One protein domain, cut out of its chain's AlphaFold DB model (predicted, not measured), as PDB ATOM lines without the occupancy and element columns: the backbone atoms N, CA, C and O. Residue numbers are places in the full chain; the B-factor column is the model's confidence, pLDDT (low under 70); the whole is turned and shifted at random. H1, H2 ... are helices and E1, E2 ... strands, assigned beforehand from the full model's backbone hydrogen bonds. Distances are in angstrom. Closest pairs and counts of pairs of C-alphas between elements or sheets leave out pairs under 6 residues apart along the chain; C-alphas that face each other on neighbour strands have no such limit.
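What this domain is: This is residues 105 to 117 and 135 to 329 of the 352 residues of an uncharacterized protein of Hericium alpestre (UniProt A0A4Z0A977). A strongly twisted sheet of seven strands has two helices, H5 and H6, packed side by side over one of its faces. The long helix H5 runs on past the sheet into a smaller lobe, where H1 and H2 pack on it near its first residues and H3, E6 and H4 lie at the far end among loops. The printed part has 208 residues with six named helices and eight named strands, in the order E1 E2 E3 E4 E5 H1 H2 H3 E6 H4 H5 E7 H6 E8, and its class is mixed, helices and strands. The sheet is mixed too, in the order E2, E1, E8, E7, E3, E4, E5. The whole is compact, with a radius of gyration of the C-alphas of 17.3 A and spans of 58 by 41 by 37 A.

How they stand to each other: Start in the sheet at E1, residues 106 to 113. Its antiparallel neighbour E2, residues 144 to 148, is an edge strand; look for N 110 and O 145, 2.9 A apart and within hydrogen-bond range. E1's other antiparallel neighbour is E8, residues 320 to 324, with N 323 and O 107 at 2.8 A. E8 is parallel to E7, residues 289 to 293, with N 292 and O 322 at 2.8 A. E7 is parallel to E3, residues 158 to 163, with N 161 and O 291 at 2.8 A. E3 and E4, residues 167 to 172, form a hairpin, with N 160 and O 170 at 2.8 A. E4 and the edge strand E5, residues 178 to 184, form the next, with N 169 and O 182 at 3.0 A; E3, E4 and E5 are a meander, each strand the antiparallel neighbour of the one before. Now find the hub, H5, residues 259 to 284, on the sheet with residues 271 to 282; its closest C-alphas to E3 are those of Ala 282 and Leu 159, 6.4 A. H6, residues 301 to 315, is on the same face, in two layers, helices on one face of a sheet; its height over the sheet is 7.7 A. E7, H6 and E8 make a strand-helix-strand unit, two parallel neighbour strands with a helix between, and its crossover is right-handed. H5 touches H6 with residues 267 to 279 alone, closest at the C-alphas of Gly 275 and Leu 307, 5.3 A, at a steep tilt of 38 degrees, the same way. H1, residues 188 to 198, touches H5, closest at the C-alphas of Leu 191 and Leu 266, 6.5 A, at a shallow tilt of 24 degrees, opposite ways. H2, residues 204 to 213, touches H5 about perpendicular, at 79 degrees, closest at the C-alphas of Ser 211 and Lys 264, 4.0 A. E6, residues 241 to 243, pairs with no named strand and is near H5. H3, residues 223 to 227, comes closest to E6 at the C-alphas of Val 223 and Ala 242, 5.3 A. H4, residues 246 to 250, meets E6 only through their link. Every O i to N i+4 pair is within range in H1, H3, H5 and H6; H2 has 5 of 6, and H4 has 0 of 1, with 1 of 2 O i to N i+3 pairs.

Where its parts are: Find C-alpha 106 at (120.698, 115.714, 102.306); from there E1 runs 19.6 A to C-alpha 113. E5 measures 18.0 A, and E3 and E4 15.8 A each. Find C-alpha 259 at (139.284, 143.056, 98.142); H5 runs 37.5 A to C-alpha 284. H6 measures 20.8 A, H1 15.2 A and H2 14.8 A. E8 ends at C-alpha 324, at (121.437, 120.147, 103.910).

The domain as a whole: The two C-alphas farthest apart are those of Asp 175 and Thr 253, 58.0 A. Residues 118 to 134 are cut out, and C-alphas 117 and 135 are 21.7 A apart. The link from H3 to E6, residues 228 to 240, is long. The mean pLDDT of the printed part is 85.9; 26 residues are under 70, among them 110 to 117, 135 to 145 and 251 to 255.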
ATOM      1  N   GLU A 105     116.759 116.285 100.700       91.00
ATOM      2  CA  GLU A 105     117.244 117.237 101.699       91.00
ATOM      3  C   GLU A 105     118.760 117.161 101.889       91.00
ATOM      4  O   GLU A 105     119.452 118.177 101.800       91.00
ATOM      5  N   ALA A 106     119.274 115.954 102.139       91.88
ATOM      6  CA  ALA A 106     120.698 115.714 102.306       91.88
ATOM      7  C   ALA A 106     121.370 115.463 100.953       91.88
ATOM      8  O   ALA A 106     120.921 114.627 100.161       91.88
ATOM      9  N   TYR A 107     122.469 116.169 100.697       90.69
ATOM     10  CA  TYR A 107     123.236 116.048  99.461       90.69
ATOM     11  C   TYR A 107     124.743 116.101  99.709       90.69
ATOM     12  O   TYR A 107     125.221 116.562 100.746       90.69
ATOM     13  N   TYR A 108     125.505 115.620  98.735       89.00
ATOM     14  CA  TYR A 108     126.961 115.667  98.722       89.00
ATOM     15  C   TYR A 108     127.480 115.906  97.305       89.00
ATOM     16  O   TYR A 108     126.775 115.743  96.308       89.00
ATOM     17  N   PHE A 109     128.742 116.305  97.217       84.25
ATOM     18  CA  PHE A 109     129.451 116.444  95.954       84.25
ATOM     19  C   PHE A 109     130.087 115.096  95.609       84.25
ATOM     20  O   PHE A 109     130.954 114.606  96.333       84.25
ATOM     21  N   SER A 110     129.581 114.463  94.551       69.62
ATOM     22  CA  SER A 110     130.031 113.147  94.090       69.62
ATOM     23  C   SER A 110     131.356 113.226  93.341       69.62
ATOM     24  O   SER A 110     131.766 114.286  92.885       69.62
ATOM     25  N   ASP A 111     132.003 112.082  93.152       63.44
ATOM     26  CA  ASP A 111     133.291 111.960  92.459       63.44
ATOM     27  C   ASP A 111     133.227 112.283  90.955       63.44
ATOM     28  O   ASP A 111     134.256 112.303  90.275       63.44
ATOM     29  N   GLU A 112     132.033 112.531  90.423       55.31
ATOM     30  CA  GLU A 112     131.808 112.838  89.020       55.31
ATOM     31  C   GLU A 112     132.137 114.306  88.742       55.31
ATOM     32  O   GLU A 112     131.482 115.229  89.233       55.31
ATOM     33  N   LEU A 113     133.176 114.526  87.937       55.03
ATOM     34  CA  LEU A 113     133.587 115.857  87.516       55.03
ATOM     35  C   LEU A 113     132.529 116.452  86.556       55.03
ATOM     36  O   LEU A 113     132.207 115.819  85.547       55.03
ATOM     37  N   ILE A 114     132.024 117.669  86.810       46.38
ATOM     38  CA  ILE A 114     130.930 118.340  86.051       46.38
ATOM     39  C   ILE A 114     131.224 118.492  84.538       46.38
ATOM     40  O   ILE A 114     130.319 118.741  83.743       46.38
ATOM     41  N   GLN A 115     132.461 118.255  84.091       39.19
ATOM     42  CA  GLN A 115     132.868 118.333  82.680       39.19
ATOM     43  C   GLN A 115     132.033 117.477  81.706       39.19
ATOM     44  O   GLN A 115     132.091 117.720  80.505       39.19
ATOM     45  N   SER A 116     131.252 116.502  82.179       38.59
ATOM     46  CA  SER A 116     130.399 115.659  81.327       38.59
ATOM     47  C   SER A 116     129.036 116.269  80.957       38.59
ATOM     48  O   SER A 116     128.388 115.753  80.049       38.59
ATOM     49  N   VAL A 117     128.599 117.356  81.608       38.56
ATOM     50  CA  VAL A 117     127.236 117.904  81.428       38.56
ATOM     51  C   VAL A 117     127.209 119.160  80.545       38.56
ATOM     52  O   VAL A 117     126.198 119.433  79.904       38.56
ATOM     53  N   GLU A 135     143.720 115.437  94.419       50.53
ATOM     54  CA  GLU A 135     144.485 116.676  94.458       50.53
ATOM     55  C   GLU A 135     144.361 117.318  95.859       50.53
ATOM     56  O   GLU A 135     143.433 117.000  96.605       50.53
ATOM     57  N   ARG A 136     145.280 118.220  96.235       53.41
ATOM     58  CA  ARG A 136     145.277 118.960  97.518       53.41
ATOM     59  C   ARG A 136     144.642 120.360  97.375       53.41
ATOM     60  O   ARG A 136     144.763 120.900  96.276       53.41
ATOM     61  N   PRO A 137     144.014 120.965  98.427       47.31
ATOM     62  CA  PRO A 137     143.136 122.121  98.246       47.31
ATOM     63  C   PRO A 137     143.837 123.222  97.472       47.31
ATOM     64  O   PRO A 137     144.920 123.673  97.854       47.31
ATOM     65  N   SER A 138     143.230 123.588  96.348       46.94
ATOM     66  CA  SER A 138     143.763 124.564  95.412       46.94
ATOM     67  C   SER A 138     142.698 125.619  95.106       46.94
ATOM     68  O   SER A 138     141.513 125.362  95.337       46.94
ATOM     69  N   PRO A 139     143.098 126.775  94.553       44.94
ATOM     70  CA  PRO A 139     142.191 127.871  94.207       44.94
ATOM     71  C   PRO A 139     141.050 127.512  93.249       44.94
ATOM     72  O   PRO A 139     140.084 128.258  93.127       44.94
ATOM     73  N   ASN A 140     141.188 126.395  92.537       51.22
ATOM     74  CA  ASN A 140     140.207 125.878  91.597       51.22
ATOM     75  C   ASN A 140     139.947 124.408  91.950       51.22
ATOM     76  O   ASN A 140     140.572 123.520  91.362       51.22
ATOM     77  N   PRO A 141     139.094 124.117  92.951       55.53
ATOM     78  CA  PRO A 141     138.742 122.742  93.251       55.53
ATOM     79  C   PRO A 141     138.072 122.094  92.022       55.53
ATOM     80  O   PRO A 141     137.380 122.778  91.261       55.53
ATOM     81  N   PRO A 142     138.259 120.780  91.813       55.12
ATOM     82  CA  PRO A 142     137.524 120.026  90.809       55.12
ATOM     83  C   PRO A 142     136.020 120.266  90.986       55.12
ATOM     84  O   PRO A 142     135.510 120.228  92.105       55.12
ATOM     85  N   GLN A 143     135.314 120.549  89.894       59.12
ATOM     86  CA  GLN A 143     133.867 120.750  89.932       59.12
ATOM     87  C   GLN A 143     133.175 119.394  90.052       59.12
ATOM     88  O   GLN A 143     133.342 118.565  89.165       59.12
ATOM     89  N   TYR A 144     132.402 119.177  91.112       63.38
ATOM     90  CA  TYR A 144     131.744 117.903  91.415       63.38
ATOM     91  C   TYR A 144     130.236 117.964  91.166       63.38
ATOM     92  O   TYR A 144     129.604 118.981  91.452       63.38
ATOM     93  N   ALA A 145     129.644 116.882  90.662       67.56
ATOM     94  CA  ALA A 145     128.200 116.804  90.477       67.56
ATOM     95  C   ALA A 145     127.481 116.652  91.828       67.56
ATOM     96  O   ALA A 145     127.853 115.815  92.658       67.56
ATOM     97  N   VAL A 146     126.425 117.445  92.030       77.06
ATOM     98  CA  VAL A 146     125.550 117.356  93.207       77.06
ATOM     99  C   VAL A 146     124.779 116.042  93.159       77.06
ATOM    100  O   VAL A 146     124.107 115.750  92.174       77.06
ATOM    101  N   THR A 147     124.869 115.248  94.223       79.75
ATOM    102  CA  THR A 147     124.113 114.003  94.381       79.75
ATOM    103  C   THR A 147     123.321 114.039  95.677       79.75
ATOM    104  O   THR A 147     123.866 114.340  96.737       79.75
ATOM    105  N   PHE A 148     122.035 113.715  95.586       80.88
ATOM    106  CA  PHE A 148     121.139 113.603  96.735       80.88
ATOM    107  C   PHE A 148     121.166 112.191  97.315       80.88
ATOM    108  O   PHE A 148     121.320 111.204  96.584       80.88
ATOM    109  N   GLU A 149     120.998 112.091  98.631       79.12
ATOM    110  CA  GLU A 149     120.858 110.796  99.288       79.12
ATOM    111  C   GLU A 149     119.531 110.136  98.896       79.12
ATOM    112  O   GLU A 149     118.443 110.675  99.093       79.12
ATOM    113  N   LYS A 150     119.626 108.935  98.318       73.69
ATOM    114  CA  LYS A 150     118.477 108.232  97.717       73.69
ATOM    115  C   LYS A 150     117.522 107.642  98.752       73.69
ATOM    116  O   LYS A 150     116.388 107.312  98.420       73.69
ATOM    117  N   ASN A 151     117.998 107.449  99.981       76.69
ATOM    118  CA  ASN A 151     117.254 106.819 101.065       76.69
ATOM    119  C   ASN A 151     117.245 107.749 102.287       76.69
ATOM    120  O   ASN A 151     118.134 107.620 103.131       76.69
ATOM    121  N   PRO A 152     116.252 108.649 102.405       74.75
ATOM    122  CA  PRO A 152     116.147 109.561 103.537       74.75
ATOM    123  C   PRO A 152     116.132 108.793 104.859       74.75
ATOM    124  O   PRO A 152     115.256 107.962 105.120       74.75
ATOM    125  N   SER A 153     117.160 109.020 105.664       75.38
ATOM    126  CA  SER A 153     117.270 108.520 107.024       75.38
ATOM    127  C   SER A 153     118.292 109.363 107.785       75.38
ATOM    128  O   SER A 153     119.184 109.927 107.152       75.38
ATOM    129  N   PRO A 154     118.244 109.387 109.127       68.31
ATOM    130  CA  PRO A 154     119.218 110.117 109.937       68.31
ATOM    131  C   PRO A 154     120.676 109.668 109.787       68.31
ATOM    132  O   PRO A 154     121.545 110.313 110.357       68.31
ATOM    133  N   GLU A 155     120.936 108.567 109.065       81.56
ATOM    134  CA  GLU A 155     122.260 107.996 108.778       81.56
ATOM    135  C   GLU A 155     123.270 108.075 109.945       81.56
ATOM    136  O   GLU A 155     124.455 108.351 109.752       81.56
ATOM    137  N   LEU A 156     122.794 107.797 111.163       90.00
ATOM    138  CA  LEU A 156     123.617 107.735 112.369       90.00
ATOM    139  C   LEU A 156     124.468 106.447 112.377       90.00
ATOM    140  O   LEU A 156     124.020 105.424 111.847       90.00
ATOM    141  N   PRO A 157     125.675 106.467 112.970       95.50
ATOM    142  CA  PRO A 157     126.291 107.586 113.681       95.50
ATOM    143  C   PRO A 157     126.930 108.599 112.717       95.50
ATOM    144  O   PRO A 157     127.355 108.257 111.612       95.50
ATOM    145  N   CYS A 158     127.034 109.857 113.143       97.06
ATOM    146  CA  CYS A 158     127.610 110.918 112.321       97.06
ATOM    147  C   CYS A 158     128.321 111.992 113.149       97.06
ATOM    148  O   CYS A 158     128.129 112.122 114.358       97.06
ATOM    149  N   LEU A 159     129.127 112.808 112.472       98.19
ATOM    150  CA  LEU A 159     129.650 114.054 113.017       98.19
ATOM    151  C   LEU A 159     128.809 115.219 112.482       98.19
ATOM    152  O   LEU A 159     128.702 115.375 111.271       98.19
ATOM    153  N   LEU A 160     128.245 116.046 113.357       97.94
ATOM    154  CA  LEU A 160     127.622 117.316 112.990       97.94
ATOM    155  C   LEU A 160     128.609 118.459 113.244       97.94
ATOM    156  O   LEU A 160     129.082 118.658 114.362       97.94
ATOM    157  N   VAL A 161     128.914 119.225 112.204       98.12
ATOM    158  CA  VAL A 161     129.776 120.405 112.240       98.12
ATOM    159  C   VAL A 161     128.904 121.623 111.966       98.12
ATOM    160  O   VAL A 161     128.642 121.970 110.815       98.12
ATOM    161  N   ASN A 162     128.440 122.263 113.037       97.19
ATOM    162  CA  ASN A 162     127.582 123.439 112.948       97.19
ATOM    163  C   ASN A 162     128.432 124.712 112.868       97.19
ATOM    164  O   ASN A 162     129.125 125.057 113.831       97.19
ATOM    165  N   ILE A 163     128.384 125.393 111.723       96.31
ATOM    166  CA  ILE A 163     129.175 126.586 111.408       96.31
ATOM    167  C   ILE A 163     128.282 127.834 111.493       96.31
ATOM    168  O   ILE A 163     127.564 128.186 110.554       96.31
ATOM    169  N   GLY A 164     128.353 128.523 112.630       92.31
ATOM    170  CA  GLY A 164     127.745 129.835 112.859       92.31
ATOM    171  C   GLY A 164     128.818 130.910 113.041       92.31
ATOM    172  O   GLY A 164     129.831 130.916 112.339       92.31
ATOM    173  N   SER A 165     128.632 131.802 114.022       91.69
ATOM    174  CA  SER A 165     129.659 132.786 114.404       91.69
ATOM    175  C   SER A 165     130.980 132.106 114.789       91.69
ATOM    176  O   SER A 165     132.045 132.514 114.326       91.69
ATOM    177  N   GLY A 166     130.892 131.032 115.578       95.12
ATOM    178  CA  GLY A 166     131.954 130.045 115.786       95.12
ATOM    179  C   GLY A 166     131.568 128.689 115.191       95.12
ATOM    180  O   GLY A 166     130.601 128.584 114.438       95.12
ATOM    181  N   VAL A 167     132.302 127.637 115.550       97.69
ATOM    182  CA  VAL A 167     132.036 126.270 115.082       97.69
ATOM    183  C   VAL A 167     131.912 125.315 116.257       97.69
ATOM    184  O   VAL A 167     132.789 125.257 117.124       97.69
ATOM    185  N   SER A 168     130.842 124.527 116.253       97.75
ATOM    186  CA  SER A 168     130.639 123.411 117.177       97.75
ATOM    187  C   SER A 168     130.739 122.095 116.421       97.75
ATOM    188  O   SER A 168     130.127 121.929 115.369       97.75
ATOM    189  N   VAL A 169     131.517 121.158 116.965       98.44
ATOM    190  CA  VAL A 169     131.688 119.812 116.409       98.44
ATOM    191  C   VAL A 169     131.077 118.823 117.388       98.44
ATOM    192  O   VAL A 169     131.527 118.713 118.532       98.44
ATOM    193  N   ILE A 170     130.040 118.126 116.942       98.38
ATOM    194  CA  ILE A 170     129.168 117.304 117.772       98.38
ATOM    195  C   ILE A 170     129.181 115.880 117.221       98.38
ATOM    196  O   ILE A 170     128.846 115.656 116.060       98.38
ATOM    197  N   ARG A 171     129.586 114.913 118.043       98.06
ATOM    198  CA  ARG A 171     129.421 113.491 117.729       98.06
ATOM    199  C   ARG A 171     127.976 113.112 118.016       98.06
ATOM    200  O   ARG A 171     127.477 113.467 119.080       98.06
ATOM    201  N   VAL A 172     127.348 112.376 117.106       97.44
ATOM    202  CA  VAL A 172     126.024 111.780 117.295       97.44
ATOM    203  C   VAL A 172     126.148 110.270 117.118       97.44
ATOM    204  O   VAL A 172     126.581 109.795 116.067       97.44
ATOM    205  N   ASP A 173     125.795 109.535 118.162       95.12
ATOM    206  CA  ASP A 173     125.871 108.080 118.233       95.12
ATOM    207  C   ASP A 173     124.651 107.425 117.553       95.12
ATOM    208  O   ASP A 173     123.659 108.086 117.238       95.12
ATOM    209  N   GLU A 174     124.705 106.111 117.319       91.62
ATOM    210  CA  GLU A 174     123.638 105.349 116.641       91.62
ATOM    211  C   GLU A 174     122.267 105.460 117.323       91.62
ATOM    212  O   GLU A 174     121.230 105.445 116.660       91.62
ATOM    213  N   ASP A 175     122.256 105.573 118.651       89.06
ATOM    214  CA  ASP A 175     121.042 105.720 119.457       89.06
ATOM    215  C   ASP A 175     120.537 107.173 119.526       89.06
ATOM    216  O   ASP A 175     119.519 107.454 120.163       89.06
ATOM    217  N   GLY A 176     121.227 108.099 118.854       88.12
ATOM    218  CA  GLY A 176     120.905 109.517 118.826       88.12
ATOM    219  C   GLY A 176     121.374 110.296 120.051       88.12
ATOM    220  O   GLY A 176     121.024 111.478 120.146       88.12
ATOM    221  N   LYS A 177     122.140 109.683 120.969       93.56
ATOM    222  CA  LYS A 177     122.901 110.433 121.977       93.56
ATOM    223  C   LYS A 177     123.981 111.253 121.294       93.56
ATOM    224  O   LYS A 177     124.465 110.895 120.223       93.56
ATOM    225  N   TYR A 178     124.362 112.355 121.917       97.19
ATOM    226  CA  TYR A 178     125.332 113.259 121.330       97.19
ATOM    227  C   TYR A 178     126.266 113.854 122.377       97.19
ATOM    228  O   TYR A 178     125.966 113.904 123.568       97.19
ATOM    229  N   GLU A 179     127.418 114.313 121.903       98.00
ATOM    230  CA  GLU A 179     128.444 114.957 122.715       98.00
ATOM    231  C   GLU A 179     129.131 116.048 121.889       98.00
ATOM    232  O   GLU A 179     129.560 115.810 120.756       98.00
ATOM    233  N   ARG A 180     129.287 117.253 122.450       97.81
ATOM    234  CA  ARG A 180     130.110 118.298 121.830       97.81
ATOM    235  C   ARG A 180     131.587 117.980 122.041       97.81
ATOM    236  O   ARG A 180     132.178 118.328 123.058       97.81
ATOM    237  N   VAL A 181     132.184 117.334 121.050       98.25
ATOM    238  CA  VAL A 181     133.542 116.786 121.128       98.25
ATOM    239  C   VAL A 181     134.641 117.790 120.794       98.25
ATOM    240  O   VAL A 181     135.798 117.578 121.160       98.25
ATOM    241  N   SER A 182     134.316 118.863 120.068       98.06
ATOM    242  CA  SER A 182     135.281 119.897 119.693       98.06
ATOM    243  C   SER A 182     134.589 121.195 119.262       98.06
ATOM    244  O   SER A 182     133.365 121.337 119.310       98.06
ATOM    245  N   GLY A 183     135.392 122.168 118.850       96.75
ATOM    246  CA  GLY A 183     134.942 123.422 118.271       96.75
ATOM    247  C   GLY A 183     136.116 124.333 117.942       96.75
ATOM    248  O   GLY A 183     137.246 124.089 118.362       96.75
ATOM    249  N   THR A 184     135.840 125.397 117.198       97.69
ATOM    250  CA  THR A 184     136.805 126.467 116.926       97.69
ATOM    251  C   THR A 184     136.100 127.815 116.957       97.69
ATOM    252  O   THR A 184     134.934 127.922 116.576       97.69
ATOM    253  N   SER A 185     136.793 128.851 117.427       96.81
ATOM    254  CA  SER A 185     136.306 130.230 117.319       96.81
ATOM    255  C   SER A 185     136.426 130.777 115.893       96.81
ATOM    256  O   SER A 185     135.766 131.763 115.579       96.81
ATOM    257  N   LEU A 186     137.209 130.122 115.027       96.69
ATOM    258  CA  LEU A 186     137.413 130.484 113.622       96.69
ATOM    259  C   LEU A 186     136.233 130.010 112.758       96.69
ATOM    260  O   LEU A 186     136.357 129.075 111.970       96.69
ATOM    261  N   GLY A 187     135.069 130.623 112.969       94.69
ATOM    262  CA  GLY A 187     133.839 130.379 112.209       94.69
ATOM    263  C   GLY A 187     133.489 131.519 111.253       94.69
ATOM    264  O   GLY A 187     134.338 132.328 110.867       94.69
ATOM    265  N   GLY A 188     132.204 131.626 110.910       92.19
ATOM    266  CA  GLY A 188     131.691 132.679 110.032       92.19
ATOM    267  C   GLY A 188     131.853 134.085 110.603       92.19
ATOM    268  O   GLY A 188     132.135 135.015 109.854       92.19
ATOM    269  N   GLY A 189     131.782 134.237 111.928       92.50
ATOM    270  CA  GLY A 189     132.000 135.524 112.593       92.50
ATOM    271  C   GLY A 189     133.443 136.014 112.467       92.50
ATOM    272  O   GLY A 189     133.675 137.212 112.337       92.50
ATOM    273  N   THR A 190     134.418 135.097 112.435       95.50
ATOM    274  CA  THR A 190     135.815 135.460 112.149       95.50
ATOM    275  C   THR A 190     135.991 135.868 110.692       95.50
ATOM    276  O   THR A 190     136.632 136.884 110.434       95.50
ATOM    277  N   LEU A 191     135.414 135.109 109.749       93.06
ATOM    278  CA  LEU A 191     135.476 135.450 108.326       93.06
ATOM    279  C   LEU A 191     134.907 136.850 108.078       93.06
ATOM    280  O   LEU A 191     135.610 137.699 107.536       93.06
ATOM    281  N   TRP A 192     133.671 137.095 108.518       88.75
ATOM    282  CA  TRP A 192     133.028 138.397 108.365       88.75
ATOM    283  C   TRP A 192     133.847 139.475 109.058       88.75
ATOM    284  O   TRP A 192     134.259 140.423 108.399       88.75
ATOM    285  N   GLY A 193     134.138 139.331 110.354       93.19
ATOM    286  CA  GLY A 193     134.832 140.370 111.116       93.19
ATOM    287  C   GLY A 193     136.138 140.813 110.452       93.19
ATOM    288  O   GLY A 193     136.392 142.009 110.318       93.19
ATOM    289  N   LEU A 194     136.930 139.866 109.941       95.62
ATOM    290  CA  LEU A 194     138.150 140.186 109.198       95.62
ATOM    291  C   LEU A 194     137.860 140.846 107.847       95.62
ATOM    292  O   LEU A 194     138.510 141.833 107.511       95.62
ATOM    293  N   LEU A 195     136.885 140.358 107.080       94.12
ATOM    294  CA  LEU A 195     136.545 140.956 105.788       94.12
ATOM    295  C   LEU A 195     135.963 142.360 105.913       94.12
ATOM    296  O   LEU A 195     136.324 143.214 105.110       94.12
ATOM    297  N   SER A 196     135.171 142.649 106.945       92.75
ATOM    298  CA  SER A 196     134.696 144.014 107.213       92.75
ATOM    299  C   SER A 196     135.823 144.987 107.571       92.75
ATOM    300  O   SER A 196     135.688 146.188 107.367       92.75
ATOM    301  N   LEU A 197     136.946 144.486 108.101       94.25
ATOM    302  CA  LEU A 197     138.120 145.309 108.408       94.25
ATOM    303  C   LEU A 197     139.031 145.503 107.192       94.25
ATOM    304  O   LEU A 197     139.706 146.524 107.083       94.25
ATOM    305  N   LEU A 198     139.103 144.498 106.318       93.94
ATOM    306  CA  LEU A 198     140.094 144.422 105.242       93.94
ATOM    307  C   LEU A 198     139.526 144.759 103.858       93.94
ATOM    308  O   LEU A 198     140.294 144.919 102.911       93.94
ATOM    309  N   THR A 199     138.204 144.849 103.722       94.19
ATOM    310  CA  THR A 199     137.501 145.059 102.452       94.19
ATOM    311  C   THR A 199     136.371 146.080 102.630       94.19
ATOM    312  O   THR A 199     135.933 146.309 103.756       94.19
ATOM    313  N   PRO A 200     135.863 146.697 101.547       92.50
ATOM    314  CA  PRO A 200     134.720 147.608 101.628       92.50
ATOM    315  C   PRO A 200     133.366 146.892 101.788       92.50
ATOM    316  O   PRO A 200     132.346 147.572 101.832       92.50
ATOM    317  N   ALA A 201     133.332 145.555 101.824       89.81
ATOM    318  CA  ALA A 201     132.084 144.807 101.917       89.81
ATOM    319  C   ALA A 201     131.426 144.979 103.288       89.81
ATOM    320  O   ALA A 201     132.074 144.885 104.333       89.81
ATOM    321  N   THR A 202     130.114 145.186 103.264       85.69
ATOM    322  CA  THR A 202     129.298 145.441 104.457       85.69
ATOM    323  C   THR A 202     128.337 144.301 104.759       85.69
ATOM    324  O   THR A 202     127.945 144.125 105.909       85.69
ATOM    325  N   THR A 203     128.016 143.486 103.752       85.12
ATOM    326  CA  THR A 203     127.135 142.325 103.890       85.12
ATOM    327  C   THR A 203     127.868 141.023 103.577       85.12
ATOM    328  O   THR A 203     128.841 140.989 102.820       85.12
ATOM    329  N   PHE A 204     127.375 139.916 104.131       80.06
ATOM    330  CA  PHE A 204     127.919 138.585 103.849       80.06
ATOM    331  C   PHE A 204     127.834 138.218 102.358       80.06
ATOM    332  O   PHE A 204     128.752 137.609 101.811       80.06
ATOM    333  N   ASP A 205     126.760 138.634 101.685       82.50
ATOM    334  CA  ASP A 205     126.537 138.331 100.269       82.50
ATOM    335  C   ASP A 205     127.538 139.091  99.378       82.50
ATOM    336  O   ASP A 205     128.071 138.524  98.424       82.50
ATOM    337  N   GLU A 206     127.884 140.333  99.736       88.94
ATOM    338  CA  GLU A 206     128.964 141.089  99.083       88.94
ATOM    339  C   GLU A 206     130.328 140.420  99.273       88.94
ATOM    340  O   GLU A 206     131.077 140.262  98.308       88.94
ATOM    341  N   MET A 207     130.648 139.997 100.499       87.56
ATOM    342  CA  MET A 207     131.913 139.321 100.818       87.56
ATOM    343  C   MET A 207     132.103 138.048  99.992       87.56
ATOM    344  O   MET A 207     133.187 137.784  99.466       87.56
ATOM    345  N   LEU A 208     131.037 137.267  99.834       83.75
ATOM    346  CA  LEU A 208     131.074 136.072  99.008       83.75
ATOM    347  C   LEU A 208     131.181 136.402  97.520       83.75
ATOM    348  O   LEU A 208     132.016 135.803  96.841       83.75
ATOM    349  N   ALA A 209     130.444 137.397  97.027       87.69
ATOM    350  CA  ALA A 209     130.553 137.850  95.641       87.69
ATOM    351  C   ALA A 209     131.965 138.360  95.289       87.69
ATOM    352  O   ALA A 209     132.433 138.169  94.164       87.69
ATOM    353  N   LEU A 210     132.668 138.985  96.242       91.94
ATOM    354  CA  LEU A 210     134.083 139.340  96.100       91.94
ATOM    355  C   LEU A 210     134.964 138.087  96.013       91.94
ATOM    356  O   LEU A 210     135.817 137.992  95.131       91.94
ATOM    357  N   SER A 211     134.738 137.106  96.891       89.19
ATOM    358  CA  SER A 211     135.530 135.868  96.933       89.19
ATOM    359  C   SER A 211     135.460 135.053  95.635       89.19
ATOM    360  O   SER A 211     136.443 134.421  95.249       89.19
ATOM    361  N   GLU A 212     134.336 135.098  94.916       86.19
ATOM    362  CA  GLU A 212     134.164 134.397  93.636       86.19
ATOM    363  C   GLU A 212     135.032 134.982  92.514       86.19
ATOM    364  O   GLU A 212     135.434 134.261  91.600       86.19
ATOM    365  N   LYS A 213     135.353 136.276  92.598       90.69
ATOM    366  CA  LYS A 213     136.144 137.006  91.595       90.69
ATOM    367  C   LYS A 213     137.637 137.044  91.913       90.69
ATOM    368  O   LYS A 213     138.421 137.445  91.058       90.69
ATOM    369  N   GLY A 214     138.018 136.659  93.129       90.62
ATOM    370  CA  GLY A 214     139.392 136.756  93.600       90.62
ATOM    371  C   GLY A 214     140.320 135.672  93.064       90.62
ATOM    372  O   GLY A 214     139.903 134.613  92.579       90.62
ATOM    373  N   ASP A 215     141.608 135.906  93.269       91.19
ATOM    374  CA  ASP A 215     142.667 134.914  93.190       91.19
ATOM    375  C   ASP A 215     143.490 134.932  94.483       91.19
ATOM    376  O   ASP A 215     144.290 135.831  94.754       91.19
ATOM    377  N   ASN A 216     143.313 133.898  95.307       91.75
ATOM    378  CA  ASN A 216     144.038 133.802  96.565       91.75
ATOM    379  C   ASN A 216     145.546 133.599  96.355       91.75
ATOM    380  O   ASN A 216     146.303 133.877  97.281       91.75
ATOM    381  N   ALA A 217     146.012 133.167  95.175       91.81
ATOM    382  CA  ALA A 217     147.440 133.026  94.892       91.81
ATOM    383  C   ALA A 217     148.194 134.363  94.985       91.81
ATOM    384  O   ALA A 217     149.404 134.357  95.211       91.81
ATOM    385  N   ASN A 218     147.504 135.502  94.873       91.94
ATOM    386  CA  ASN A 218     148.106 136.819  95.079       91.94
ATOM    387  C   ASN A 218     148.414 137.093  96.562       91.94
ATOM    388  O   ASN A 218     149.386 137.778  96.867       91.94
ATOM    389  N   VAL A 219     147.629 136.531  97.484       92.81
ATOM    390  CA  VAL A 219     147.682 136.802  98.937       92.81
ATOM    391  C   VAL A 219     148.375 135.672  99.712       92.81
ATOM    392  O   VAL A 219     149.133 135.908 100.661       92.81
ATOM    393  N   ASP A 220     148.146 134.432  99.296       93.31
ATOM    394  CA  ASP A 220     148.622 133.227  99.960       93.31
ATOM    395  C   ASP A 220     150.001 132.807  99.470       93.31
ATOM    396  O   ASP A 220     150.326 132.883  98.288       93.31
ATOM    397  N   MET A 221     150.806 132.280 100.391       92.12
ATOM    398  CA  MET A 221     152.031 131.567 100.054       92.12
ATOM    399  C   MET A 221     151.677 130.130  99.678       92.12
ATOM    400  O   MET A 221     151.176 129.371 100.515       92.12
ATOM    401  N   LEU A 222     151.964 129.739  98.444       92.00
ATOM    402  CA  LEU A 222     151.747 128.392  97.938       92.00
ATOM    403  C   LEU A 222     153.014 127.534  98.084       92.00
ATOM    404  O   LEU A 222     154.124 128.035  98.253       92.00
ATOM    405  N   VAL A 223     152.868 126.213  97.994       88.44
ATOM    406  CA  VAL A 223     154.000 125.268  97.985       88.44
ATOM    407  C   VAL A 223     154.964 125.587  96.838       88.44
ATOM    408  O   VAL A 223     156.178 125.554  97.035       88.44
ATOM    409  N   GLY A 224     154.442 125.953  95.667       90.06
ATOM    410  CA  GLY A 224     155.240 126.344  94.506       90.06
ATOM    411  C   GLY A 224     156.078 127.600  94.749       90.06
ATOM    412  O   GLY A 224     157.207 127.662  94.277       90.06
ATOM    413  N   ASP A 225     155.596 128.544  95.562       88.19
ATOM    414  CA  ASP A 225     156.361 129.745  95.925       88.19
ATOM    415  C   ASP A 225     157.571 129.418  96.823       88.19
ATOM    416  O   ASP A 225     158.541 130.173  96.869       88.19
ATOM    417  N   ILE A 226     157.526 128.295  97.552       87.50
ATOM    418  CA  ILE A 226     158.597 127.854  98.461       87.50
ATOM    419  C   ILE A 226     159.580 126.923  97.747       87.50
ATOM    420  O   ILE A 226     160.790 127.046  97.922       87.50
ATOM    421  N   TYR A 227     159.062 125.967  96.973       88.56
ATOM    422  CA  TYR A 227     159.849 124.869  96.407       88.56
ATOM    423  C   TYR A 227     160.073 124.981  94.891       88.56
ATOM    424  O   TYR A 227     160.813 124.170  94.339       88.56
ATOM    425  N   GLY A 228     159.432 125.934  94.204       88.38
ATOM    426  CA  GLY A 228     159.488 126.119  92.745       88.38
ATOM    427  C   GLY A 228     158.726 125.067  91.926       88.38
ATOM    428  O   GLY A 228     158.582 125.211  90.718       88.38
ATOM    429  N   GLN A 229     158.245 124.005  92.572       87.19
ATOM    430  CA  GLN A 229     157.581 122.854  91.963       87.19
ATOM    431  C   GLN A 229     156.735 122.113  93.008       87.19
ATOM    432  O   GLN A 229     156.671 122.505  94.176       87.19
ATOM    433  N   ASP A 230     156.105 121.015  92.598       86.00
ATOM    434  CA  ASP A 230     155.402 120.110  93.503       86.00
ATOM    435  C   ASP A 230     156.358 119.509  94.544       86.00
ATOM    436  O   ASP A 230     157.441 119.005  94.224       86.00
ATOM    437  N   TYR A 231     155.928 119.470  95.805       82.56
ATOM    438  CA  TYR A 231     156.666 118.790  96.859       82.56
ATOM    439  C   TYR A 231     156.280 117.306  96.921       82.56
ATOM    440  O   TYR A 231     155.567 116.838  97.814       82.56
ATOM    441  N   SER A 232     156.786 116.557  95.937       82.50
ATOM    442  CA  SER A 232     156.426 115.154  95.668       82.50
ATOM    443  C   SER A 232     156.637 114.206  96.857       82.50
ATOM    444  O   SER A 232     155.854 113.280  97.040       82.50
ATOM    445  N   LYS A 233     157.646 114.449  97.712       79.88
ATOM    446  CA  LYS A 233     157.936 113.599  98.889       79.88
ATOM    447  C   LYS A 233     156.776 113.523  99.885       79.88
ATOM    448  O   LYS A 233     156.626 112.508 100.552       79.88
ATOM    449  N   LEU A 234     155.991 114.595  99.993       74.44
ATOM    450  CA  LEU A 234     154.825 114.678 100.875       74.44
ATOM    451  C   LEU A 234     153.503 114.692 100.094       74.44
ATOM    452  O   LEU A 234     152.449 114.897 100.689       74.44
ATOM    453  N   GLY A 235     153.546 114.500  98.769       77.12
ATOM    454  CA  GLY A 235     152.364 114.532  97.908       77.12
ATOM    455  C   GLY A 235     151.688 115.906  97.827       77.12
ATOM    456  O   GLY A 235     150.473 115.971  97.666       77.12
ATOM    457  N   LEU A 236     152.436 117.007  97.979       76.69
ATOM    458  CA  LEU A 236     151.858 118.355  97.957       76.69
ATOM    459  C   LEU A 236     152.052 118.998  96.583       76.69
ATOM    460  O   LEU A 236     153.186 119.175  96.140       76.69
ATOM    461  N   LYS A 237     150.957 119.402  95.938       80.31
ATOM    462  CA  LYS A 237     151.015 120.167  94.687       80.31
ATOM    463  C   LYS A 237     151.521 121.586  94.918       80.31
ATOM    464  O   LYS A 237     151.221 122.190  95.946       80.31
ATOM    465  N   SER A 238     152.195 122.143  93.920       84.81
ATOM    466  CA  SER A 238     152.666 123.531  93.868       84.81
ATOM    467  C   SER A 238     151.552 124.557  94.108       84.81
ATOM    468  O   SER A 238     151.795 125.567  94.758       84.81
ATOM    469  N   THR A 239     150.320 124.270  93.684       83.94
ATOM    470  CA  THR A 239     149.135 125.126  93.885       83.94
ATOM    471  C   THR A 239     148.544 125.066  95.293       83.94
ATOM    472  O   THR A 239     147.601 125.794  95.597       83.94
ATOM    473  N   THR A 240     149.063 124.199  96.162       83.69
ATOM    474  CA  THR A 240     148.546 124.097  97.521       83.69
ATOM    475  C   THR A 240     148.947 125.306  98.355       83.69
ATOM    476  O   THR A 240     150.124 125.656  98.397       83.69
ATOM    477  N   ILE A 241     148.004 125.845  99.128       89.44
ATOM    478  CA  ILE A 241     148.281 126.846 100.161       89.44
ATOM    479  C   ILE A 241     149.204 126.250 101.237       89.44
ATOM    480  O   ILE A 241     148.839 125.323 101.962       89.44
ATOM    481  N   ALA A 242     150.416 126.790 101.339       89.44
ATOM    482  CA  ALA A 242     151.367 126.470 102.399       89.44
ATOM    483  C   ALA A 242     151.177 127.387 103.614       89.44
ATOM    484  O   ALA A 242     151.283 126.935 104.752       89.44
ATOM    485  N   SER A 243     150.889 128.669 103.374       92.75
ATOM    486  CA  SER A 243     150.595 129.651 104.417       92.75
ATOM    487  C   SER A 243     149.608 130.687 103.887       92.75
ATOM    488  O   SER A 243     149.949 131.506 103.029       92.75
ATOM    489  N   SER A 244     148.389 130.659 104.429       94.25
ATOM    490  CA  SER A 244     147.380 131.686 104.166       94.25
ATOM    491  C   SER A 244     147.915 133.065 104.558       94.25
ATOM    492  O   SER A 244     148.589 133.181 105.583       94.25
ATOM    493  N   PHE A 245     147.670 134.084 103.729       93.56
ATOM    494  CA  PHE A 245     148.197 135.454 103.886       93.56
ATOM    495  C   PHE A 245     149.734 135.571 103.908       93.56
ATOM    496  O   PHE A 245     150.286 136.637 104.189       93.56
ATOM    497  N   GLY A 246     150.467 134.503 103.582       92.31
ATOM    498  CA  GLY A 246     151.923 134.473 103.721       92.31
ATOM    499  C   GLY A 246     152.678 135.448 102.806       92.31
ATOM    500  O   GLY A 246     153.819 135.803 103.121       92.31
ATOM    501  N   LYS A 247     152.073 135.915 101.701       91.31
ATOM    502  CA  LYS A 247     152.679 136.936 100.820       91.31
ATOM    503  C   LYS A 247     152.538 138.346 101.382       91.31
ATOM    504  O   LYS A 247     153.438 139.161 101.182       91.31
ATOM    505  N   VAL A 248     151.493 138.602 102.174       89.06
ATOM    506  CA  VAL A 248     151.215 139.918 102.772       89.06
ATOM    507  C   VAL A 248     152.385 140.407 103.622       89.06
ATOM    508  O   VAL A 248     152.777 141.565 103.510       89.06
ATOM    509  N   PHE A 249     152.994 139.522 104.415       81.69
ATOM    510  CA  PHE A 249     154.149 139.870 105.249       81.69
ATOM    511  C   PHE A 249     155.482 139.902 104.481       81.69
ATOM    512  O   PHE A 249     156.367 140.683 104.820       81.69
ATOM    513  N   LYS A 250     155.657 139.048 103.460       71.06
ATOM    514  CA  LYS A 250     156.931 138.903 102.729       71.06
ATOM    515  C   LYS A 250     157.118 139.882 101.565       71.06
ATOM    516  O   LYS A 250     158.228 139.971 101.041       71.06
ATOM    517  N   GLY A 251     156.071 140.585 101.136       62.06
ATOM    518  CA  GLY A 251     156.166 141.566 100.055       62.06
ATOM    519  C   GLY A 251     157.146 142.697 100.393       62.06
ATOM    520  O   GLY A 251     156.934 143.437 101.348       62.06
ATOM    521  N   GLN A 252     158.212 142.856  99.596       51.53
ATOM    522  CA  GLN A 252     159.160 143.982  99.717       51.53
ATOM    523  C   GLN A 252     158.547 145.328  99.289       51.53
ATOM    524  O   GLN A 252     159.083 146.392  99.592       51.53
ATOM    525  N   THR A 253     157.394 145.289  98.623       52.50
ATOM    526  CA  THR A 253     156.561 146.434  98.258       52.50
ATOM    527  C   THR A 253     155.193 146.264  98.909       52.50
ATOM    528  O   THR A 253     154.642 145.163  98.879       52.50
ATOM    529  N   LYS A 254     154.627 147.336  99.489       56.50
ATOM    530  CA  LYS A 254     153.207 147.390  99.888       56.50
ATOM    531  C   LYS A 254     152.352 147.167  98.635       56.50
ATOM    532  O   LYS A 254     151.987 148.124  97.960       56.50
ATOM    533  N   HIS A 255     152.106 145.914  98.270       59.72
ATOM    534  CA  HIS A 255     151.146 145.591  97.231       59.72
ATOM    535  C   HIS A 255     149.760 145.975  97.743       59.72
ATOM    536  O   HIS A 255     149.385 145.618  98.860       59.72
ATOM    537  N   ASN A 256     149.012 146.712  96.925       75.31
ATOM    538  CA  ASN A 256     147.574 146.833  97.114       75.31
ATOM    539  C   ASN A 256     146.966 145.492  96.695       75.31
ATOM    540  O   ASN A 256     146.846 145.218  95.503       75.31
ATOM    541  N   TYR A 257     146.657 144.637  97.669       89.50
ATOM    542  CA  TYR A 257     145.863 143.430  97.442       89.50
ATOM    543  C   TYR A 257     144.411 143.840  97.179       89.50
ATOM    544  O   TYR A 257     143.901 144.747  97.841       89.50
ATOM    545  N   SER A 258     143.760 143.212  96.200       94.31
ATOM    546  CA  SER A 258     142.353 143.487  95.905       94.31
ATOM    547  C   SER A 258     141.455 142.946  97.024       94.31
ATOM    548  O   SER A 258     141.815 142.003  97.738       94.31
ATOM    549  N   ALA A 259     140.272 143.540  97.181       95.06
ATOM    550  CA  ALA A 259     139.284 143.056  98.142       95.06
ATOM    551  C   ALA A 259     138.819 141.634  97.785       95.06
ATOM    552  O   ALA A 259     138.572 140.816  98.669       95.06
ATOM    553  N   GLU A 260     138.751 141.334  96.491       95.62
ATOM    554  CA  GLU A 260     138.421 140.037  95.919       95.62
ATOM    555  C   GLU A 260     139.436 138.959  96.330       95.62
ATOM    556  O   GLU A 260     139.046 137.906  96.842       95.62
ATOM    557  N   ASP A 261     140.737 139.231  96.192       94.25
ATOM    558  CA  ASP A 261     141.803 138.277  96.531       94.25
ATOM    559  C   ASP A 261     141.858 138.008  98.040       94.25
ATOM    560  O   ASP A 261     141.983 136.857  98.471       94.25
ATOM    561  N   ILE A 262     141.716 139.066  98.849       95.19
ATOM    562  CA  ILE A 262     141.620 138.982 100.316       95.19
ATOM    563  C   ILE A 262     140.411 138.123 100.710       95.19
ATOM    564  O   ILE A 262     140.540 137.223 101.544       95.19
ATOM    565  N   SER A 263     139.255 138.366 100.082       94.00
ATOM    566  CA  SER A 263     138.011 137.628 100.335       94.00
ATOM    567  C   SER A 263     138.150 136.146 100.026       94.00
ATOM    568  O   SER A 263     137.794 135.305 100.853       94.00
ATOM    569  N   LYS A 264     138.735 135.807  98.874       92.12
ATOM    570  CA  LYS A 264     138.957 134.412  98.484       92.12
ATOM    571  C   LYS A 264     139.956 133.704  99.394       92.12
ATOM    572  O   LYS A 264     139.701 132.580  99.824       92.12
ATOM    573  N   SER A 265     141.066 134.365  99.726       94.31
ATOM    574  CA  SER A 265     142.075 133.814 100.634       94.31
ATOM    575  C   SER A 265     141.495 133.524 102.022       94.31
ATOM    576  O   SER A 265     141.663 132.412 102.532       94.31
ATOM    577  N   LEU A 266     140.747 134.462 102.620       94.81
ATOM    578  CA  LEU A 266     140.133 134.239 103.934       94.81
ATOM    579  C   LEU A 266     139.055 133.157 103.901       94.81
ATOM    580  O   LEU A 266     139.026 132.318 104.806       94.81
ATOM    581  N   LEU A 267     138.212 133.123 102.863       91.81
ATOM    582  CA  LEU A 267     137.208 132.069 102.711       91.81
ATOM    583  C   LEU A 267     137.867 130.684 102.698       91.81
ATOM    584  O   LEU A 267     137.410 129.775 103.397       91.81
ATOM    585  N   TYR A 268     138.974 130.523 101.966       90.81
ATOM    586  CA  TYR A 268     139.736 129.276 101.955       90.81
ATOM    587  C   TYR A 268     140.446 128.986 103.265       90.81
ATOM    588  O   TYR A 268     140.440 127.834 103.694       90.81
ATOM    589  N   ALA A 269     141.051 129.982 103.908       93.81
ATOM    590  CA  ALA A 269     141.736 129.788 105.180       93.81
ATOM    591  C   ALA A 269     140.775 129.232 106.243       93.81
ATOM    592  O   ALA A 269     141.068 128.212 106.871       93.81
ATOM    593  N   ILE A 270     139.598 129.851 106.384       94.44
ATOM    594  CA  ILE A 270     138.575 129.436 107.349       94.44
ATOM    595  C   ILE A 270     137.965 128.086 106.952       94.44
ATOM    596  O   ILE A 270     137.967 127.158 107.757       94.44
ATOM    597  N   SER A 271     137.527 127.920 105.700       92.88
ATOM    598  CA  SER A 271     136.881 126.675 105.253       92.88
ATOM    599  C   SER A 271     137.816 125.464 105.338       92.88
ATOM    600  O   SER A 271     137.413 124.406 105.820       92.88
ATOM    601  N   ASN A 272     139.085 125.603 104.933       91.44
ATOM    602  CA  ASN A 272     140.062 124.517 105.045       91.44
ATOM    603  C   ASN A 272     140.391 124.189 106.506       91.44
ATOM    604  O   ASN A 272     140.563 123.013 106.833       91.44
ATOM    605  N   ASN A 273     140.461 125.196 107.386       95.00
ATOM    606  CA  ASN A 273     140.678 124.973 108.815       95.00
ATOM    607  C   ASN A 273     139.516 124.184 109.437       95.00
ATOM    608  O   ASN A 273     139.749 123.178 110.108       95.00
ATOM    609  N   ILE A 274     138.276 124.579 109.139       96.56
ATOM    610  CA  ILE A 274     137.072 123.864 109.578       96.56
ATOM    611  C   ILE A 274     137.076 122.429 109.039       96.56
ATOM    612  O   ILE A 274     136.900 121.487 109.812       96.56
ATOM    613  N   GLY A 275     137.337 122.244 107.741       95.38
ATOM    614  CA  GLY A 275     137.404 120.924 107.112       95.38
ATOM    615  C   GLY A 275     138.462 120.015 107.745       95.38
ATOM    616  O   GLY A 275     138.203 118.839 107.989       95.38
ATOM    617  N   GLN A 276     139.634 120.552 108.090       95.06
ATOM    618  CA  GLN A 276     140.683 119.791 108.770       95.06
ATOM    619  C   GLN A 276     140.275 119.377 110.192       95.06
ATOM    620  O   GLN A 276     140.473 118.222 110.569       95.06
ATOM    621  N   ILE A 277     139.681 120.286 110.973       97.81
ATOM    622  CA  ILE A 277     139.193 119.987 112.330       97.81
ATOM    623  C   ILE A 277     138.084 118.931 112.281       97.81
ATOM    624  O   ILE A 277     138.095 117.986 113.075       97.81
ATOM    625  N   ALA A 278     137.148 119.066 111.341       98.19
ATOM    626  CA  ALA A 278     136.082 118.102 111.111       98.19
ATOM    627  C   ALA A 278     136.649 116.718 110.771       98.19
ATOM    628  O   ALA A 278     136.296 115.735 111.420       98.19
ATOM    629  N   TYR A 279     137.599 116.651 109.832       97.62
ATOM    630  CA  TYR A 279     138.297 115.415 109.480       97.62
ATOM    631  C   TYR A 279     138.981 114.766 110.691       97.62
ATOM    632  O   TYR A 279     138.769 113.584 110.946       97.62
ATOM    633  N   MET A 280     139.763 115.525 111.467       98.00
ATOM    634  CA  MET A 280     140.485 114.983 112.626       98.00
ATOM    635  C   MET A 280     139.539 114.413 113.689       98.00
ATOM    636  O   MET A 280     139.832 113.376 114.282       98.00
ATOM    637  N   ASN A 281     138.400 115.068 113.926       98.50
ATOM    638  CA  ASN A 281     137.384 114.549 114.841       98.50
ATOM    639  C   ASN A 281     136.699 113.303 114.269       98.50
ATOM    640  O   ASN A 281     136.531 112.321 114.987       98.50
ATOM    641  N   ALA A 282     136.359 113.305 112.982       98.00
ATOM    642  CA  ALA A 282     135.759 112.147 112.330       98.00
ATOM    643  C   ALA A 282     136.704 110.932 112.320       98.00
ATOM    644  O   ALA A 282     136.256 109.804 112.495       98.00
ATOM    645  N   GLU A 283     138.015 111.143 112.176       97.44
ATOM    646  CA  GLU A 283     139.028 110.093 112.343       97.44
ATOM    647  C   GLU A 283     139.080 109.577 113.781       97.44
ATOM    648  O   GLU A 283     139.017 108.371 114.000       97.44
ATOM    649  N   LYS A 284     139.146 110.484 114.766       97.94
ATOM    650  CA  LYS A 284     139.218 110.134 116.192       97.94
ATOM    651  C   LYS A 284     138.043 109.263 116.644       97.94
ATOM    652  O   LYS A 284     138.239 108.372 117.464       97.94
ATOM    653  N   TYR A 285     136.840 109.553 116.153       97.56
ATOM    654  CA  TYR A 285     135.617 108.844 116.539       97.56
ATOM    655  C   TYR A 285     135.176 107.784 115.522       97.56
ATOM    656  O   TYR A 285     134.103 107.219 115.687       97.56
ATOM    657  N   HIS A 286     135.990 107.502 114.498       96.69
ATOM    658  CA  HIS A 286     135.700 106.502 113.462       96.69
ATOM    659  C   HIS A 286     134.349 106.716 112.758       96.69
ATOM    660  O   HIS A 286     133.579 105.783 112.551       96.69
ATOM    661  N   LEU A 287     134.070 107.967 112.395       96.44
ATOM    662  CA  LEU A 287     132.851 108.371 111.701       96.44
ATOM    663  C   LEU A 287     133.164 108.637 110.232       96.44
ATOM    664  O   LEU A 287     134.095 109.385 109.915       96.44
ATOM    665  N   ASP A 288     132.365 108.059 109.344       94.50
ATOM    666  CA  ASP A 288     132.529 108.230 107.896       94.50
ATOM    667  C   ASP A 288     131.684 109.382 107.345       94.50
ATOM    668  O   ASP A 288     131.993 109.937 106.291       94.50
ATOM    669  N   ARG A 289     130.635 109.774 108.075       94.44
ATOM    670  CA  ARG A 289     129.675 110.805 107.678       94.44
ATOM    671  C   ARG A 289     129.855 112.071 108.500       94.44
ATOM    672  O   ARG A 289     129.822 112.031 109.731       94.44
ATOM    673  N   ILE A 290     130.015 113.192 107.805       97.38
ATOM    674  CA  ILE A 290     130.192 114.515 108.399       97.38
ATOM    675  C   ILE A 290     129.141 115.450 107.808       97.38
ATOM    676  O   ILE A 290     129.272 115.867 106.662       97.38
ATOM    677  N   TYR A 291     128.117 115.786 108.585       96.81
ATOM    678  CA  TYR A 291     127.142 116.808 108.226       96.81
ATOM    679  C   TYR A 291     127.703 118.186 108.544       96.81
ATOM    680  O   TYR A 291     128.103 118.453 109.676       96.81
ATOM    681  N   PHE A 292     127.701 119.071 107.559       96.81
ATOM    682  CA  PHE A 292     127.957 120.487 107.749       96.81
ATOM    683  C   PHE A 292     126.624 121.232 107.788       96.81
ATOM    684  O   PHE A 292     125.779 121.053 106.912       96.81
ATOM    685  N   SER A 293     126.432 122.051 108.820       94.81
ATOM    686  CA  SER A 293     125.232 122.869 109.003       94.81
ATOM    687  C   SER A 293     125.583 124.315 109.348       94.81
ATOM    688  O   SER A 293     126.751 124.655 109.552       94.81
ATOM    689  N   GLY A 294     124.563 125.162 109.462       92.12
ATOM    690  CA  GLY A 294     124.688 126.564 109.844       92.12
ATOM    691  C   GLY A 294     124.753 127.526 108.656       92.12
ATOM    692  O   GLY A 294     125.009 127.156 107.511       92.12
ATOM    693  N   PHE A 295     124.506 128.806 108.941       86.31
ATOM    694  CA  PHE A 295     124.357 129.866 107.935       86.31
ATOM    695  C   PHE A 295     125.669 130.337 107.290       86.31
ATOM    696  O   PHE A 295     125.655 131.259 106.479       86.31
ATOM    697  N   PHE A 296     126.805 129.724 107.612       85.06
ATOM    698  CA  PHE A 296     128.049 129.985 106.888       85.06
ATOM    699  C   PHE A 296     128.035 129.417 105.461       85.06
ATOM    700  O   PHE A 296     128.672 129.970 104.569       85.06
ATOM    701  N   ILE A 297     127.342 128.297 105.251       81.06
ATOM    702  CA  ILE A 297     127.398 127.550 103.989       81.06
ATOM    703  C   ILE A 297     126.487 128.210 102.947       81.06
ATOM    704  O   ILE A 297     126.942 128.482 101.838       81.06
ATOM    705  N   ARG A 298     125.233 128.506 103.324       74.25
ATOM    706  CA  ARG A 298     124.184 129.192 102.539       74.25
ATOM    707  C   ARG A 298     124.049 128.711 101.088       74.25
ATOM    708  O   ARG A 298     123.745 129.495 100.195       74.25
ATOM    709  N   GLY A 299     124.278 127.424 100.835       69.94
ATOM    710  CA  GLY A 299     124.248 126.873  99.477       69.94
ATOM    711  C   GLY A 299     125.355 127.394  98.543       69.94
ATOM    712  O   GLY A 299     125.297 127.153  97.337       69.94
ATOM    713  N   HIS A 300     126.365 128.106  99.054       78.69
ATOM    714  CA  HIS A 300     127.430 128.662  98.225       78.69
ATOM    715  C   HIS A 300     128.360 127.559  97.728       78.69
ATOM    716  O   HIS A 300     129.095 126.930  98.497       78.69
ATOM    717  N   ALA A 301     128.364 127.370  96.408       78.38
ATOM    718  CA  ALA A 301     129.108 126.308  95.743       78.38
ATOM    719  C   ALA A 301     130.602 126.320  96.099       78.38
ATOM    720  O   ALA A 301     131.178 125.257  96.314       78.38
ATOM    721  N   SER A 302     131.221 127.498  96.232       77.12
ATOM    722  CA  SER A 302     132.634 127.640  96.610       77.12
ATOM    723  C   SER A 302     132.929 127.099  98.013       77.12
ATOM    724  O   SER A 302     133.902 126.362  98.202       77.12
ATOM    725  N   THR A 303     132.078 127.411  98.994       84.50
ATOM    726  CA  THR A 303     132.207 126.931 100.378       84.50
ATOM    727  C   THR A 303     132.003 125.421 100.446       84.50
ATOM    728  O   THR A 303     132.842 124.700 100.990       84.50
ATOM    729  N   ILE A 304     130.930 124.928  99.819       86.94
ATOM    730  CA  ILE A 304     130.584 123.501  99.762       86.94
ATOM    731  C   ILE A 304     131.692 122.702  99.071       86.94
ATOM    732  O   ILE A 304     132.139 121.682  99.599       86.94
ATOM    733  N   ALA A 305     132.184 123.181  97.924       83.25
ATOM    734  CA  ALA A 305     133.275 122.550  97.192       83.25
ATOM    735  C   ALA A 305     134.543 122.476  98.046       83.25
ATOM    736  O   ALA A 305     135.169 121.422  98.114       83.25
ATOM    737  N   THR A 306     134.895 123.563  98.738       85.50
ATOM    738  CA  THR A 306     136.097 123.620  99.580       85.50
ATOM    739  C   THR A 306     136.010 122.641 100.751       85.50
ATOM    740  O   THR A 306     136.945 121.873 100.973       85.50
ATOM    741  N   LEU A 307     134.882 122.609 101.468       91.81
ATOM    742  CA  LEU A 307     134.666 121.680 102.584       91.81
ATOM    743  C   LEU A 307     134.650 120.219 102.115       91.81
ATOM    744  O   LEU A 307     135.362 119.385 102.678       91.81
ATOM    745  N   SER A 308     133.902 119.920 101.049       90.12
ATOM    746  CA  SER A 308     133.823 118.576 100.453       90.12
ATOM    747  C   SER A 308     135.200 118.069 100.062       90.12
ATOM    748  O   SER A 308     135.602 116.951 100.388       90.12
ATOM    749  N   TYR A 309     135.947 118.934  99.389       82.25
ATOM    750  CA  TYR A 309     137.283 118.636  98.944       82.25
ATOM    751  C   TYR A 309     138.240 118.422 100.116       82.25
ATOM    752  O   TYR A 309     139.007 117.464 100.093       82.25
ATOM    753  N   ALA A 310     138.203 119.277 101.143       87.56
ATOM    754  CA  ALA A 310     139.061 119.143 102.316       87.56
ATOM    755  C   ALA A 310     138.844 117.790 103.011       87.56
ATOM    756  O   ALA A 310     139.817 117.086 103.285       87.56
ATOM    757  N   ILE A 311     137.585 117.385 103.222       91.69
ATOM    758  CA  ILE A 311     137.260 116.070 103.792       91.69
ATOM    759  C   ILE A 311     137.780 114.941 102.910       91.69
ATOM    760  O   ILE A 311     138.479 114.053 103.399       91.69
ATOM    761  N   ARG A 312     137.487 114.980 101.610       86.19
ATOM    762  CA  ARG A 312     137.918 113.960 100.648       86.19
ATOM    763  C   ARG A 312     139.442 113.833 100.609       86.19
ATOM    764  O   ARG A 312     139.958 112.725 100.718       86.19
ATOM    765  N   PHE A 313     140.156 114.953 100.520       82.62
ATOM    766  CA  PHE A 313     141.616 114.999 100.480       82.62
ATOM    767  C   PHE A 313     142.241 114.351 101.718       82.62
ATOM    768  O   PHE A 313     143.041 113.424 101.590       82.62
ATOM    769  N   TRP A 314     141.862 114.807 102.915       84.75
ATOM    770  CA  TRP A 314     142.470 114.315 104.148       84.75
ATOM    771  C   TRP A 314     142.100 112.860 104.441       84.75
ATOM    772  O   TRP A 314     142.956 112.093 104.874       84.75
ATOM    773  N   SER A 315     140.864 112.462 104.129       87.75
ATOM    774  CA  SER A 315     140.388 111.087 104.322       87.75
ATOM    775  C   SER A 315     140.813 110.107 103.237       87.75
ATOM    776  O   SER A 315     140.551 108.916 103.359       87.75
ATOM    777  N   LYS A 316     141.452 110.564 102.156       86.06
ATOM    778  CA  LYS A 316     141.701 109.730 100.969       86.06
ATOM    779  C   LYS A 316     140.411 109.115 100.400       86.06
ATOM    780  O   LYS A 316     140.421 107.997  99.898       86.06
ATOM    781  N   GLY A 317     139.305 109.853 100.498       85.50
ATOM    782  CA  GLY A 317     137.988 109.445 100.010       85.50
ATOM    783  C   GLY A 317     137.225 108.475 100.918       85.50
ATOM    784  O   GLY A 317     136.149 108.034 100.527       85.50
ATOM    785  N   THR A 318     137.729 108.145 102.113       89.69
ATOM    786  CA  THR A 318     137.012 107.251 103.044       89.69
ATOM    787  C   THR A 318     135.865 107.940 103.777       89.69
ATOM    788  O   THR A 318     134.969 107.260 104.263       89.69
ATOM    789  N   LYS A 319     135.864 109.279 103.843       93.06
ATOM    790  CA  LYS A 319     134.819 110.064 104.513       93.06
ATOM    791  C   LYS A 319     134.038 110.929 103.545       93.06
ATOM    792  O   LYS A 319     134.565 111.394 102.533       93.06
ATOM    793  N   ARG A 320     132.789 111.209 103.912       92.25
ATOM    794  CA  ARG A 320     131.846 112.006 103.133       92.25
ATOM    795  C   ARG A 320     131.417 113.257 103.890       92.25
ATOM    796  O   ARG A 320     130.946 113.176 105.023       92.25
ATOM    797  N   ALA A 321     131.558 114.400 103.224       94.31
ATOM    798  CA  ALA A 321     130.916 115.646 103.619       94.31
ATOM    799  C   ALA A 321     129.475 115.654 103.093       94.31
ATOM    800  O   ALA A 321     129.254 115.432 101.902       94.31
ATOM    801  N   LEU A 322     128.522 115.900 103.983       94.31
ATOM    802  CA  LEU A 322     127.093 115.974 103.713       94.31
ATOM    803  C   LEU A 322     126.605 117.385 104.040       94.31
ATOM    804  O   LEU A 322     127.040 117.990 105.020       94.31
ATOM    805  N   PHE A 323     125.693 117.888 103.222       94.38
ATOM    806  CA  PHE A 323     125.095 119.215 103.328       94.38
ATOM    807  C   PHE A 323     123.577 119.084 103.307       94.38
ATOM    808  O   PHE A 323     123.041 118.053 102.898       94.38
ATOM    809  N   LEU A 324     122.890 120.128 103.763       92.75
ATOM    810  CA  LEU A 324     121.437 120.147 103.910       92.75
ATOM    811  C   LEU A 324     120.890 121.383 103.205       92.75
ATOM    812  O   LEU A 324     121.499 122.451 103.248       92.75
ATOM    813  N   ARG A 325     119.733 121.278 102.557       91.25
ATOM    814  CA  ARG A 325     119.100 122.448 101.926       91.25
ATOM    815  C   ARG A 325     118.631 123.456 102.972       91.25
ATOM    816  O   ARG A 325     118.692 124.659 102.733       91.25
ATOM    817  N   HIS A 326     118.229 122.967 104.141       93.44
ATOM    818  CA  HIS A 326     117.794 123.750 105.295       93.44
ATOM    819  C   HIS A 326     118.858 123.780 106.404       93.44
ATOM    820  O   HIS A 326     118.541 123.854 107.591       93.44
ATOM    821  N   GLU A 327     120.140 123.757 106.028       91.12
ATOM    822  CA  GLU A 327     121.304 123.751 106.927       91.12
ATOM    823  C   GLU A 327     121.290 124.827 108.025       91.12
ATOM    824  O   GLU A 327     121.775 124.580 109.128       91.12
ATOM    825  N   GLY A 328     120.722 126.007 107.754       92.25
ATOM    826  CA  GLY A 328     120.614 127.101 108.724       92.25
ATOM    827  C   GLY A 328     119.464 126.960 109.730       92.25
ATOM    828  O   GLY A 328     119.453 127.649 110.745       92.25
ATOM    829  N   PHE A 329     118.507 126.063 109.489       95.69
ATOM    830  CA  PHE A 329     117.245 126.014 110.236       95.69
ATOM    831  C   PHE A 329     117.144 124.857 111.232       95.69
ATOM    832  O   PHE A 329     116.118 124.729 111.891       95.69
TER     833      PHE A 329